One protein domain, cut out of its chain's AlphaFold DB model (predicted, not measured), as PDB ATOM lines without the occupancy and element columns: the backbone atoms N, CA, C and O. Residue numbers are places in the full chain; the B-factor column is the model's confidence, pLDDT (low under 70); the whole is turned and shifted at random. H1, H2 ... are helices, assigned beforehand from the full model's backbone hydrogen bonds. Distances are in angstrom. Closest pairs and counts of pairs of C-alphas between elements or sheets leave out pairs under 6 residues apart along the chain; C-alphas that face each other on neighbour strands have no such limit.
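What this domain is: This is residues 509 to 602 of the 1219 residues of the protein "Hypothetical protein" of Symbiodinium sp. CCMP2592 (UniProt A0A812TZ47). One long helix, H4, juts like an arm from a small head of three helices, H1, H2 and H3, with residues 572 to 588 and 591 to 597 sticking out. In the head, H2 packs on H1 and on H3, and the near end of H4 meets H2. The printed part has 94 residues with four named helices, H1 to H4 along the chain, no named strand, and the class all helix. It is extended, with a radius of gyration of the C-alphas of 20.2 A and spans of 67 by 28 by 21 A; the arm makes the length.

How they stand to each other: H4, residues 568 to 596, has a kink of 28 degrees near residue 576. With residue 568 alone it only just touches residues 534 to 538 of H2, residues 529 to 544, with 3 pairs of C-alphas within 8 A; the closest C-alphas, of Val 538 and Val 568, are 6.7 A apart. Their tilt is steep, 61 degrees, the same way. H2 is the hub. It forms a helical hairpin with H1, residues 509 to 523, at a steep tilt of 42 degrees, opposite ways; the closest C-alphas, of Leu 522 and Lys 532, are 5.1 A apart. H2 forms another hairpin with H3, residues 547 to 560, at a shallow tilt of 31 degrees, opposite ways; the closest C-alphas, of Tyr 542 and Lys 550, are 5.2 A apart. H1 touches H3 with residues 511 to 514 alone, the closest C-alphas being those of Ala 514 and Val 557 at 7.0 A; at 73 degrees they are only just about perpendicular. H3 and H4 are near each other, and H1 and H4 are apart. In H2 and H3 every O i to N i+4 pair is within hydrogen-bond range; in H1 10 of 11 are, in H4 16 of 25.

Where its parts are: H4 measures 43.8 A, from C-alpha 568 at (389.934, 439.386, 370.301) to C-alpha 596 at (388.139, 473.954, 343.503). H2 measures 22.4 A, H1 20.9 A and H3 20.2 A. H1 begins at C-alpha 509, (396.315, 444.394, 392.213).

The domain as a whole: The two C-alphas farthest apart, of Lys 525 and Gly 597, are 67.5 A apart. The printed part has no cut; the links H1 to H2 and H2 to H3 are tight, H3 to H4 is short, and none is long. Mean pLDDT of the printed part is 84.1, with residues 572 to 587 under 70.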
ATOM      1  N   GLY A 509     397.101 445.603 391.957       70.94
ATOM      2  CA  GLY A 509     396.315 444.394 392.213       70.94
ATOM      3  C   GLY A 509     395.301 444.032 391.117       70.94
ATOM      4  O   GLY A 509     395.166 442.850 390.818       70.94
ATOM      5  N   THR A 510     394.616 444.994 390.482       77.50
ATOM      6  CA  THR A 510     393.562 444.679 389.491       77.50
ATOM      7  C   THR A 510     394.138 444.139 388.185       77.50
ATOM      8  O   THR A 510     393.623 443.158 387.655       77.50
ATOM      9  N   ILE A 511     395.260 444.699 387.721       88.75
ATOM     10  CA  ILE A 511     396.006 444.196 386.555       88.75
ATOM     11  C   ILE A 511     396.475 442.752 386.806       88.75
ATOM     12  O   ILE A 511     396.258 441.868 385.980       88.75
ATOM     13  N   SER A 512     397.058 442.487 387.982       87.62
ATOM     14  CA  SER A 512     397.518 441.141 388.356       87.62
ATOM     15  C   SER A 512     396.369 440.128 388.475       87.62
ATOM     16  O   SER A 512     396.511 438.979 388.054       87.62
ATOM     17  N   ALA A 513     395.205 440.556 388.979       88.19
ATOM     18  CA  ALA A 513     394.007 439.724 389.070       88.19
ATOM     19  C   ALA A 513     393.437 439.365 387.685       88.19
ATOM     20  O   ALA A 513     393.108 438.203 387.450       88.19
ATOM     21  N   ALA A 514     393.375 440.324 386.753       90.56
ATOM     22  CA  ALA A 514     392.895 440.102 385.387       90.56
ATOM     23  C   ALA A 514     393.757 439.073 384.630       90.56
ATOM     24  O   ALA A 514     393.238 438.085 384.105       90.56
ATOM     25  N   LEU A 515     395.083 439.251 384.648       94.31
ATOM     26  CA  LEU A 515     396.036 438.343 383.993       94.31
ATOM     27  C   LEU A 515     396.063 436.954 384.651       94.31
ATOM     28  O   LEU A 515     396.138 435.935 383.963       94.31
ATOM     29  N   THR A 516     395.945 436.896 385.980       95.06
ATOM     30  CA  THR A 516     395.781 435.636 386.719       95.06
ATOM     31  C   THR A 516     394.482 434.923 386.326       95.06
ATOM     32  O   THR A 516     394.495 433.707 386.153       95.06
ATOM     33  N   GLY A 517     393.384 435.653 386.107       92.88
ATOM     34  CA  GLY A 517     392.112 435.101 385.631       92.88
ATOM     35  C   GLY A 517     392.222 434.404 384.270       92.88
ATOM     36  O   GLY A 517     391.811 433.251 384.144       92.88
ATOM     37  N   LEU A 518     392.840 435.059 383.281       95.56
ATOM     38  CA  LEU A 518     393.102 434.466 381.957       95.56
ATOM     39  C   LEU A 518     393.974 433.203 382.075       95.56
ATOM     40  O   LEU A 518     393.654 432.149 381.525       95.56
ATOM     41  N   ARG A 519     395.037 433.260 382.890       96.69
ATOM     42  CA  ARG A 519     395.914 432.105 383.161       96.69
ATOM     43  C   ARG A 519     395.196 430.965 383.907       96.69
ATOM     44  O   ARG A 519     395.592 429.809 383.751       96.69
ATOM     45  N   TYR A 520     394.127 431.245 384.658       95.81
ATOM     46  CA  TYR A 520     393.246 430.221 385.232       95.81
ATOM     47  C   TYR A 520     392.307 429.584 384.196       95.81
ATOM     48  O   TYR A 520     392.090 428.378 384.281       95.81
ATOM     49  N   GLN A 521     391.792 430.322 383.202       91.69
ATOM     50  CA  GLN A 521     390.971 429.726 382.130       91.69
ATOM     51  C   GLN A 521     391.744 428.693 381.310       91.69
ATOM     52  O   GLN A 521     391.197 427.629 381.022       91.69
ATOM     53  N   LEU A 522     393.017 428.962 380.997       95.00
ATOM     54  CA  LEU A 522     393.889 428.000 380.311       95.00
ATOM     55  C   LEU A 522     394.013 426.680 381.086       95.00
ATOM     56  O   LEU A 522     393.978 425.600 380.499       95.00
ATOM     57  N   LYS A 523     394.113 426.764 382.419       93.88
ATOM     58  CA  LYS A 523     394.302 425.612 383.316       93.88
ATOM     59  C   LYS A 523     393.000 424.959 383.796       93.88
ATOM     60  O   LYS A 523     393.051 423.907 384.430       93.88
ATOM     61  N   ALA A 524     391.838 425.555 383.533       92.56
ATOM     62  CA  ALA A 524     390.567 425.020 384.001       92.56
ATOM     63  C   ALA A 524     390.150 423.765 383.211       92.56
ATOM     64  O   ALA A 524     390.280 423.685 381.988       92.56
ATOM     65  N   LYS A 525     389.592 422.769 383.913       85.00
ATOM     66  CA  LYS A 525     389.028 421.561 383.280       85.00
ATOM     67  C   LYS A 525     387.664 421.796 382.610       85.00
ATOM     68  O   LYS A 525     387.256 420.966 381.814       85.00
ATOM     69  N   LYS A 526     386.968 422.893 382.941       87.81
ATOM     70  CA  LYS A 526     385.592 423.196 382.488       87.81
ATOM     71  C   LYS A 526     385.480 424.288 381.411       87.81
ATOM     72  O   LYS A 526     384.367 424.622 381.031       87.81
ATOM     73  N   THR A 527     386.593 424.863 380.958       90.44
ATOM     74  CA  THR A 527     386.618 425.818 379.837       90.44
ATOM     75  C   THR A 527     386.774 425.084 378.508       90.44
ATOM     76  O   THR A 527     387.515 424.095 378.432       90.44
ATOM     77  N   THR A 528     386.088 425.558 377.467       93.69
ATOM     78  CA  THR A 528     386.098 424.930 376.134       93.69
ATOM     79  C   THR A 528     387.461 425.081 375.446       93.69
ATOM     80  O   THR A 528     388.299 425.893 375.849       93.69
ATOM     81  N   GLY A 529     387.707 424.297 374.389       94.44
ATOM     82  CA  GLY A 529     388.920 424.445 373.575       94.44
ATOM     83  C   GLY A 529     389.045 425.845 372.960       94.44
ATOM     84  O   GLY A 529     390.119 426.441 373.005       94.44
ATOM     85  N   GLU A 530     387.929 426.401 372.481       93.00
ATOM     86  CA  GLU A 530     387.857 427.750 371.914       93.00
ATOM     87  C   GLU A 530     388.103 428.837 372.976       93.00
ATOM     88  O   GLU A 530     388.915 429.732 372.759       93.00
ATOM     89  N   GLU A 531     387.490 428.735 374.164       92.19
ATOM     90  CA  GLU A 531     387.742 429.670 375.273       92.19
ATOM     91  C   GLU A 531     389.226 429.701 375.663       92.19
ATOM     92  O   GLU A 531     389.767 430.766 375.964       92.19
ATOM     93  N   LYS A 532     389.899 428.542 375.636       95.25
ATOM     94  CA  LYS A 532     391.339 428.436 375.908       95.25
ATOM     95  C   LYS A 532     392.176 429.069 374.803       95.25
ATOM     96  O   LYS A 532     393.085 429.828 375.121       95.25
ATOM     97  N   GLN A 533     391.860 428.818 373.533       94.19
ATOM     98  CA  GLN A 533     392.549 429.456 372.403       94.19
ATOM     99  C   GLN A 533     392.364 430.981 372.418       94.19
ATOM    100  O   GLN A 533     393.346 431.716 372.313       94.19
ATOM    101  N   ASN A 534     391.140 431.467 372.650       94.56
ATOM    102  CA  ASN A 534     390.847 432.896 372.761       94.56
ATOM    103  C   ASN A 534     391.605 433.524 373.950       94.56
ATOM    104  O   ASN A 534     392.286 434.531 373.770       94.56
ATOM    105  N   ALA A 535     391.586 432.910 375.142       95.38
ATOM    106  CA  ALA A 535     392.336 433.401 376.309       95.38
ATOM    107  C   ALA A 535     393.869 433.335 376.129       95.38
ATOM    108  O   ALA A 535     394.588 434.194 376.646       95.38
ATOM    109  N   GLN A 536     394.382 432.351 375.383       96.88
ATOM    110  CA  GLN A 536     395.800 432.257 375.026       96.88
ATOM    111  C   GLN A 536     396.198 433.389 374.076       96.88
ATOM    112  O   GLN A 536     397.240 434.008 374.283       96.88
ATOM    113  N   LYS A 537     395.346 433.707 373.095       95.88
ATOM    114  CA  LYS A 537     395.559 434.816 372.160       95.88
ATOM    115  C   LYS A 537     395.539 436.177 372.874       95.88
ATOM    116  O   LYS A 537     396.470 436.948 372.667       95.88
ATOM    117  N   VAL A 538     394.608 436.417 373.819       96.06
ATOM    118  CA  VAL A 538     394.647 437.615 374.701       96.06
ATOM    119  C   VAL A 538     396.001 437.738 375.406       96.06
ATOM    120  O   VAL A 538     396.567 438.825 375.474       96.06
ATOM    121  N   LEU A 539     396.518 436.639 375.966       97.06
ATOM    122  CA  LEU A 539     397.782 436.658 376.705       97.06
ATOM    123  C   LEU A 539     398.991 436.890 375.789       97.06
ATOM    124  O   LEU A 539     399.878 437.644 376.170       97.06
ATOM    125  N   GLN A 540     399.007 436.316 374.584       96.19
ATOM    126  CA  GLN A 540     400.061 436.559 373.594       96.19
ATOM    127  C   GLN A 540     400.050 438.011 373.094       96.19
ATOM    128  O   GLN A 540     401.097 438.656 373.090       96.19
ATOM    129  N   GLU A 541     398.882 438.563 372.760       95.56
ATOM    130  CA  GLU A 541     398.727 439.972 372.362       95.56
ATOM    131  C   GLU A 541     399.062 440.932 373.519       95.56
ATOM    132  O   GLU A 541     399.704 441.960 373.309       95.56
ATOM    133  N   TYR A 542     398.718 440.578 374.763       96.94
ATOM    134  CA  TYR A 542     399.106 441.352 375.943       96.94
ATOM    135  C   TYR A 542     400.611 441.284 376.225       96.94
ATOM    136  O   TYR A 542     401.201 442.278 376.647       96.94
ATOM    137  N   GLU A 543     401.263 440.139 376.026       96.12
ATOM    138  CA  GLU A 543     402.698 439.996 376.278       96.12
ATOM    139  C   GLU A 543     403.523 440.677 375.166       96.12
ATOM    140  O   GLU A 543     404.430 441.445 375.496       96.12
ATOM    141  N   ALA A 544     403.129 440.541 373.892       94.19
ATOM    142  CA  ALA A 544     403.818 441.118 372.730       94.19
ATOM    143  C   ALA A 544     403.481 442.591 372.409       94.19
ATOM    144  O   ALA A 544     404.342 443.301 371.897       94.19
ATOM    145  N   GLY A 545     402.260 443.063 372.696       92.38
ATOM    146  CA  GLY A 545     401.798 444.411 372.324       92.38
ATOM    147  C   GLY A 545     402.524 445.559 373.040       92.38
ATOM    148  O   GLY A 545     403.322 445.338 373.952       92.38
ATOM    149  N   ASP A 546     402.235 446.804 372.668       93.38
ATOM    150  CA  ASP A 546     402.857 447.984 373.278       93.38
ATOM    151  C   ASP A 546     402.134 448.421 374.580       93.38
ATOM    152  O   ASP A 546     401.304 447.697 375.140       93.38
ATOM    153  N   ILE A 547     402.458 449.605 375.117       90.94
ATOM    154  CA  ILE A 547     401.781 450.141 376.313       90.94
ATOM    155  C   ILE A 547     400.316 450.511 376.009       90.94
ATOM    156  O   ILE A 547     399.475 450.413 376.907       90.94
ATOM    157  N   SER A 548     399.991 450.895 374.771       90.38
ATOM    158  CA  SER A 548     398.624 451.181 374.332       90.38
ATOM    159  C   SER A 548     397.790 449.898 374.215       90.38
ATOM    160  O   SER A 548     396.776 449.767 374.904       90.38
ATOM    161  N   THR A 549     398.267 448.889 373.474       90.88
ATOM    162  CA  THR A 549     397.606 447.579 373.321       90.88
ATOM    163  C   THR A 549     397.375 446.916 374.679       90.88
ATOM    164  O   THR A 549     396.279 446.432 374.962       90.88
ATOM    165  N   LYS A 550     398.370 446.955 375.583       95.81
ATOM    166  CA  LYS A 550     398.227 446.422 376.949       95.81
ATOM    167  C   LYS A 550     397.137 447.148 377.751       95.81
ATOM    168  O   LYS A 550     396.412 446.494 378.500       95.81
ATOM    169  N   ARG A 551     396.984 448.471 377.600       92.06
ATOM    170  CA  ARG A 551     395.896 449.242 378.238       92.06
ATOM    171  C   ARG A 551     394.533 448.906 377.640       92.06
ATOM    172  O   ARG A 551     393.582 448.733 378.400       92.06
ATOM    173  N   GLU A 552     394.433 448.778 376.319       93.62
ATOM    174  CA  GLU A 552     393.174 448.438 375.654       93.62
ATOM    175  C   GLU A 552     392.703 447.025 376.023       93.62
ATOM    176  O   GLU A 552     391.548 446.847 376.412       93.62
ATOM    177  N   ILE A 553     393.605 446.037 376.010       94.56
ATOM    178  CA  ILE A 553     393.316 444.666 376.451       94.56
ATOM    179  C   ILE A 553     392.843 444.654 377.910       94.56
ATOM    180  O   ILE A 553     391.825 444.037 378.213       94.56
ATOM    181  N   LEU A 554     393.515 445.372 378.820       94.81
ATOM    182  CA  LEU A 554     393.071 445.466 380.217       94.81
ATOM    183  C   LEU A 554     391.706 446.160 380.356       94.81
ATOM    184  O   LEU A 554     390.913 445.758 381.206       94.81
ATOM    185  N   SER A 555     391.405 447.148 379.507       92.06
ATOM    186  CA  SER A 555     390.092 447.797 379.444       92.06
ATOM    187  C   SER A 555     389.002 446.824 378.974       92.06
ATOM    188  O   SER A 555     387.987 446.664 379.652       92.06
ATOM    189  N   LYS A 556     389.235 446.083 377.882       92.62
ATOM    190  CA  LYS A 556     388.301 445.074 377.350       92.62
ATOM    191  C   LYS A 556     388.097 443.905 378.328       92.62
ATOM    192  O   LYS A 556     386.955 443.520 378.579       92.62
ATOM    193  N   VAL A 557     389.153 443.414 378.986       94.06
ATOM    194  CA  VAL A 557     389.049 442.395 380.054       94.06
ATOM    195  C   VAL A 557     388.277 442.918 381.275       94.06
ATOM    196  O   VAL A 557     387.531 442.153 381.884       94.06
ATOM    197  N   ALA A 558     388.392 444.205 381.623       89.00
ATOM    198  CA  ALA A 558     387.590 444.816 382.686       89.00
ATOM    199  C   ALA A 558     386.120 445.048 382.279       89.00
ATOM    200  O   ALA A 558     385.232 444.928 383.119       89.00
ATOM    201  N   GLN A 559     385.856 445.353 381.003       89.19
ATOM    202  CA  GLN A 559     384.521 445.644 380.470       89.19
ATOM    203  C   GLN A 559     383.667 444.387 380.250       89.19
ATOM    204  O   GLN A 559     382.489 444.381 380.603       89.19
ATOM    205  N   PHE A 560     384.238 443.342 379.644       89.50
ATOM    206  CA  PHE A 560     383.525 442.104 379.289       89.50
ATOM    207  C   PHE A 560     383.758 440.969 380.295       89.50
ATOM    208  O   PHE A 560     383.017 439.987 380.324       89.50
ATOM    209  N   GLY A 561     384.764 441.119 381.159       89.31
ATOM    210  CA  GLY A 561     385.182 440.093 382.100       89.31
ATOM    211  C   GLY A 561     385.986 438.975 381.433       89.31
ATOM    212  O   GLY A 561     385.829 438.648 380.258       89.31
ATOM    213  N   VAL A 562     386.824 438.325 382.237       88.88
ATOM    214  CA  VAL A 562     387.704 437.216 381.825       88.88
ATOM    215  C   VAL A 562     386.951 436.097 381.077       88.88
ATOM    216  O   VAL A 562     387.485 435.506 380.147       88.88
ATOM    217  N   ARG A 563     385.685 435.821 381.422       80.94
ATOM    218  CA  ARG A 563     384.916 434.704 380.838       80.94
ATOM    219  C   ARG A 563     384.546 434.855 379.356       80.94
ATOM    220  O   ARG A 563     384.118 433.869 378.776       80.94
ATOM    221  N   GLN A 564     384.679 436.032 378.746       81.44
ATOM    222  CA  GLN A 564     384.253 436.265 377.360       81.44
ATOM    223  C   GLN A 564     385.399 436.877 376.551       81.44
ATOM    224  O   GLN A 564     385.459 438.088 376.381       81.44
ATOM    225  N   CYS A 565     386.321 436.044 376.056       87.00
ATOM    226  CA  CYS A 565     387.511 436.487 375.307       87.00
ATOM    227  C   CYS A 565     387.287 436.631 373.785       87.00
ATOM    228  O   CYS A 565     388.220 436.940 373.050       87.00
ATOM    229  N   ASN A 566     386.066 436.420 373.288       83.12
ATOM    230  CA  ASN A 566     385.790 436.334 371.847       83.12
ATOM    231  C   ASN A 566     385.969 437.677 371.097       83.12
ATOM    232  O   ASN A 566     386.176 437.671 369.886       83.12
ATOM    233  N   TRP A 567     385.987 438.815 371.809       83.56
ATOM    234  CA  TRP A 567     386.256 440.156 371.257       83.56
ATOM    235  C   TRP A 567     387.673 440.337 370.683       83.56
ATOM    236  O   TRP A 567     387.932 441.322 369.992       83.56
ATOM    237  N   VAL A 568     388.598 439.402 370.930       79.50
ATOM    238  CA  VAL A 568     389.934 439.386 370.301       79.50
ATOM    239  C   VAL A 568     389.837 439.343 368.775       79.50
ATOM    240  O   VAL A 568     390.612 439.992 368.075       79.50
ATOM    241  N   HIS A 569     388.854 438.619 368.235       73.94
ATOM    242  CA  HIS A 569     388.657 438.533 366.786       73.94
ATOM    243  C   HIS A 569     388.155 439.841 366.175       73.94
ATOM    244  O   HIS A 569     388.296 440.027 364.972       73.94
ATOM    245  N   ASP A 570     387.621 440.756 366.984       74.31
ATOM    246  CA  ASP A 570     387.233 442.093 366.537       74.31
ATOM    247  C   ASP A 570     388.374 443.105 366.716       74.31
ATOM    248  O   ASP A 570     388.525 443.978 365.869       74.31
ATOM    249  N   LEU A 571     389.243 442.934 367.727       70.50
ATOM    250  CA  LEU A 571     390.486 443.712 367.876       70.50
ATOM    251  C   LEU A 571     391.380 443.585 366.628       70.50
ATOM    252  O   LEU A 571     391.850 444.589 366.096       70.50
ATOM    253  N   VAL A 572     391.546 442.357 366.121       66.94
ATOM    254  CA  VAL A 572     392.328 442.071 364.902       66.94
ATOM    255  C   VAL A 572     391.645 442.579 363.624       66.94
ATOM    256  O   VAL A 572     392.334 442.908 362.664       66.94
ATOM    257  N   LYS A 573     390.310 442.692 363.589       66.31
ATOM    258  CA  LYS A 573     389.608 443.321 362.453       66.31
ATOM    259  C   LYS A 573     389.766 444.835 362.462       66.31
ATOM    260  O   LYS A 573     389.966 445.415 361.402       66.31
ATOM    261  N   THR A 574     389.705 445.483 363.630       60.16
ATOM    262  CA  THR A 574     389.811 446.949 363.704       60.16
ATOM    263  C   THR A 574     391.134 447.474 363.149       60.16
ATOM    264  O   THR A 574     391.102 448.435 362.392       60.16
ATOM    265  N   THR A 575     392.267 446.812 363.407       56.50
ATOM    266  CA  THR A 575     393.573 447.193 362.832       56.50
ATOM    267  C   THR A 575     393.724 446.908 361.334       56.50
ATOM    268  O   THR A 575     394.638 447.440 360.712       56.50
ATOM    269  N   VAL A 576     392.847 446.092 360.737       56.41
ATOM    270  CA  VAL A 576     392.784 445.901 359.276       56.41
ATOM    271  C   VAL A 576     391.869 446.955 358.646       56.41
ATOM    272  O   VAL A 576     392.252 447.587 357.663       56.41
ATOM    273  N   ASN A 577     390.699 447.209 359.241       48.56
ATOM    274  CA  ASN A 577     389.736 448.197 358.750       48.56
ATOM    275  C   ASN A 577     390.280 449.633 358.762       48.56
ATOM    276  O   ASN A 577     390.040 450.365 357.802       48.56
ATOM    277  N   THR A 578     391.055 450.029 359.781       54.69
ATOM    278  CA  THR A 578     391.662 451.375 359.835       54.69
ATOM    279  C   THR A 578     392.556 451.673 358.633       54.69
ATOM    280  O   THR A 578     392.686 452.829 358.245       54.69
ATOM    281  N   ASN A 579     393.136 450.645 358.006       48.22
ATOM    282  CA  ASN A 579     393.984 450.820 356.828       48.22
ATOM    283  C   ASN A 579     393.139 451.022 355.555       48.22
ATOM    284  O   ASN A 579     393.485 451.862 354.730       48.22
ATOM    285  N   SER A 580     391.994 450.334 355.416       50.53
ATOM    286  CA  SER A 580     391.062 450.574 354.297       50.53
ATOM    287  C   SER A 580     390.295 451.896 354.425       50.53
ATOM    288  O   SER A 580     390.065 452.571 353.425       50.53
ATOM    289  N   GLU A 581     389.946 452.310 355.647       49.22
ATOM    290  CA  GLU A 581     389.320 453.616 355.906       49.22
ATOM    291  C   GLU A 581     390.263 454.774 355.527       49.22
ATOM    292  O   GLU A 581     389.811 455.819 355.051       49.22
ATOM    293  N   HIS A 582     391.580 454.569 355.645       53.59
ATOM    294  CA  HIS A 582     392.579 455.541 355.205       53.59
ATOM    295  C   HIS A 582     392.614 455.694 353.672       53.59
ATOM    296  O   HIS A 582     392.670 456.823 353.180       53.59
ATOM    297  N   GLU A 583     392.501 454.598 352.907       54.19
ATOM    298  CA  GLU A 583     392.383 454.661 351.441       54.19
ATOM    299  C   GLU A 583     391.082 455.333 350.978       54.19
ATOM    300  O   GLU A 583     391.087 456.121 350.030       54.19
ATOM    301  N   ASP A 584     389.951 455.025 351.617       58.44
ATOM    302  CA  ASP A 584     388.662 455.630 351.262       58.44
ATOM    303  C   ASP A 584     388.592 457.114 351.653       58.44
ATOM    304  O   ASP A 584     387.908 457.897 350.990       58.44
ATOM    305  N   THR A 585     389.370 457.546 352.648       59.84
ATOM    306  CA  THR A 585     389.563 458.973 352.947       59.84
ATOM    307  C   THR A 585     390.323 459.676 351.814       59.84
ATOM    308  O   THR A 585     389.855 460.700 351.316       59.84
ATOM    309  N   ILE A 586     391.422 459.085 351.323       59.62
ATOM    310  CA  ILE A 586     392.217 459.622 350.200       59.62
ATOM    311  C   ILE A 586     391.360 459.774 348.927       59.62
ATOM    312  O   ILE A 586     391.405 460.817 348.272       59.62
ATOM    313  N   LYS A 587     390.498 458.792 348.617       66.00
ATOM    314  CA  LYS A 587     389.579 458.834 347.454       66.00
ATOM    315  C   LYS A 587     388.600 460.019 347.485       66.00
ATOM    316  O   LYS A 587     388.126 460.435 346.429       66.00
ATOM    317  N   ASN A 588     388.300 460.580 348.662       72.50
ATOM    318  CA  ASN A 588     387.420 461.744 348.795       72.50
ATOM    319  C   ASN A 588     388.150 463.087 348.587       72.50
ATOM    320  O   ASN A 588     387.530 464.033 348.105       72.50
ATOM    321  N   TRP A 589     389.453 463.187 348.874       82.75
ATOM    322  CA  TRP A 589     390.222 464.429 348.677       82.75
ATOM    323  C   TRP A 589     390.298 464.830 347.197       82.75
ATOM    324  O   TRP A 589     390.062 465.985 346.847       82.75
ATOM    325  N   THR A 590     390.484 463.847 346.314       79.75
ATOM    326  CA  THR A 590     390.385 463.992 344.853       79.75
ATOM    327  C   THR A 590     389.077 464.655 344.389       79.75
ATOM    328  O   THR A 590     389.067 465.367 343.384       79.75
ATOM    329  N   ALA A 591     387.960 464.446 345.095       81.12
ATOM    330  CA  ALA A 591     386.683 465.071 344.745       81.12
ATOM    331  C   ALA A 591     386.618 466.554 345.151       81.12
ATOM    332  O   ALA A 591     385.938 467.326 344.482       81.12
ATOM    333  N   ILE A 592     387.335 466.955 346.207       82.00
ATOM    334  CA  ILE A 592     387.407 468.344 346.682       82.00
ATOM    335  C   ILE A 592     388.298 469.169 345.747       82.00
ATOM    336  O   ILE A 592     387.852 470.193 345.234       82.00
ATOM    337  N   PHE A 593     389.502 468.685 345.416       91.62
ATOM    338  CA  PHE A 593     390.395 469.387 344.481       91.62
ATOM    339  C   PHE A 593     389.754 469.601 343.100       91.62
ATOM    340  O   PHE A 593     389.892 470.673 342.516       91.62
ATOM    341  N   LYS A 594     388.950 468.642 342.617       88.62
ATOM    342  CA  LYS A 594     388.196 468.767 341.356       88.62
ATOM    343  C   LYS A 594     387.011 469.737 341.406       88.62
ATOM    344  O   LYS A 594     386.531 470.123 340.344       88.62
ATOM    345  N   LEU A 595     386.542 470.135 342.591       85.50
ATOM    346  CA  LEU A 595     385.537 471.194 342.750       85.50
ATOM    347  C   LEU A 595     386.184 472.585 342.802       85.50
ATOM    348  O   LEU A 595     385.657 473.509 342.192       85.50
ATOM    349  N   GLU A 596     387.350 472.707 343.442       88.38
ATOM    350  CA  GLU A 596     388.139 473.954 343.503       88.38
ATOM    351  C   GLU A 596     389.029 474.183 342.258       88.38
ATOM    352  O   GLU A 596     389.728 475.188 342.162       88.38
ATOM    353  N   GLY A 597     389.008 473.268 341.280       92.56
ATOM    354  CA  GLY A 597     389.745 473.394 340.014       92.56
ATOM    355  C   GLY A 597     391.255 473.135 340.107       92.56
ATOM    356  O   GLY A 597     391.996 473.517 339.204       92.56
ATOM    357  N   ILE A 598     391.712 472.491 341.181       92.12
ATOM    358  CA  ILE A 598     393.122 472.184 341.444       92.12
ATOM    359  C   ILE A 598     393.490 470.861 340.763       92.12
ATOM    360  O   ILE A 598     392.866 469.827 341.015       92.12
ATOM    361  N   ASP A 599     394.521 470.881 339.915       91.69
ATOM    362  CA  ASP A 599     395.069 469.662 339.316       91.69
ATOM    363  C   ASP A 599     395.864 468.872 340.367       91.69
ATOM    364  O   ASP A 599     396.804 469.369 340.987       91.69
ATOM    365  N   GLU A 600     395.463 467.623 340.592       91.25
ATOM    366  CA  GLU A 600     396.094 466.726 341.560       91.25
ATOM    367  C   GLU A 600     397.316 465.978 340.990       91.25
ATOM    368  O   GLU A 600     397.961 465.218 341.723       91.25
ATOM    369  N   SER A 601     397.620 466.136 339.697       89.06
ATOM    370  CA  SER A 601     398.724 465.452 339.023       89.06
ATOM    371  C   SER A 601     400.056 466.192 339.225       89.06
ATOM    372  O   SER A 601     400.272 467.301 338.753       89.06
ATOM    373  N   GLY A 602     400.963 465.562 339.981       89.25
ATOM    374  CA  GLY A 602     402.287 466.106 340.319       89.25
ATOM    375  C   GLY A 602     402.443 466.621 341.756       89.25
ATOM    376  O   GLY A 602     403.571 466.829 342.189       89.25
TER     377      GLY A 602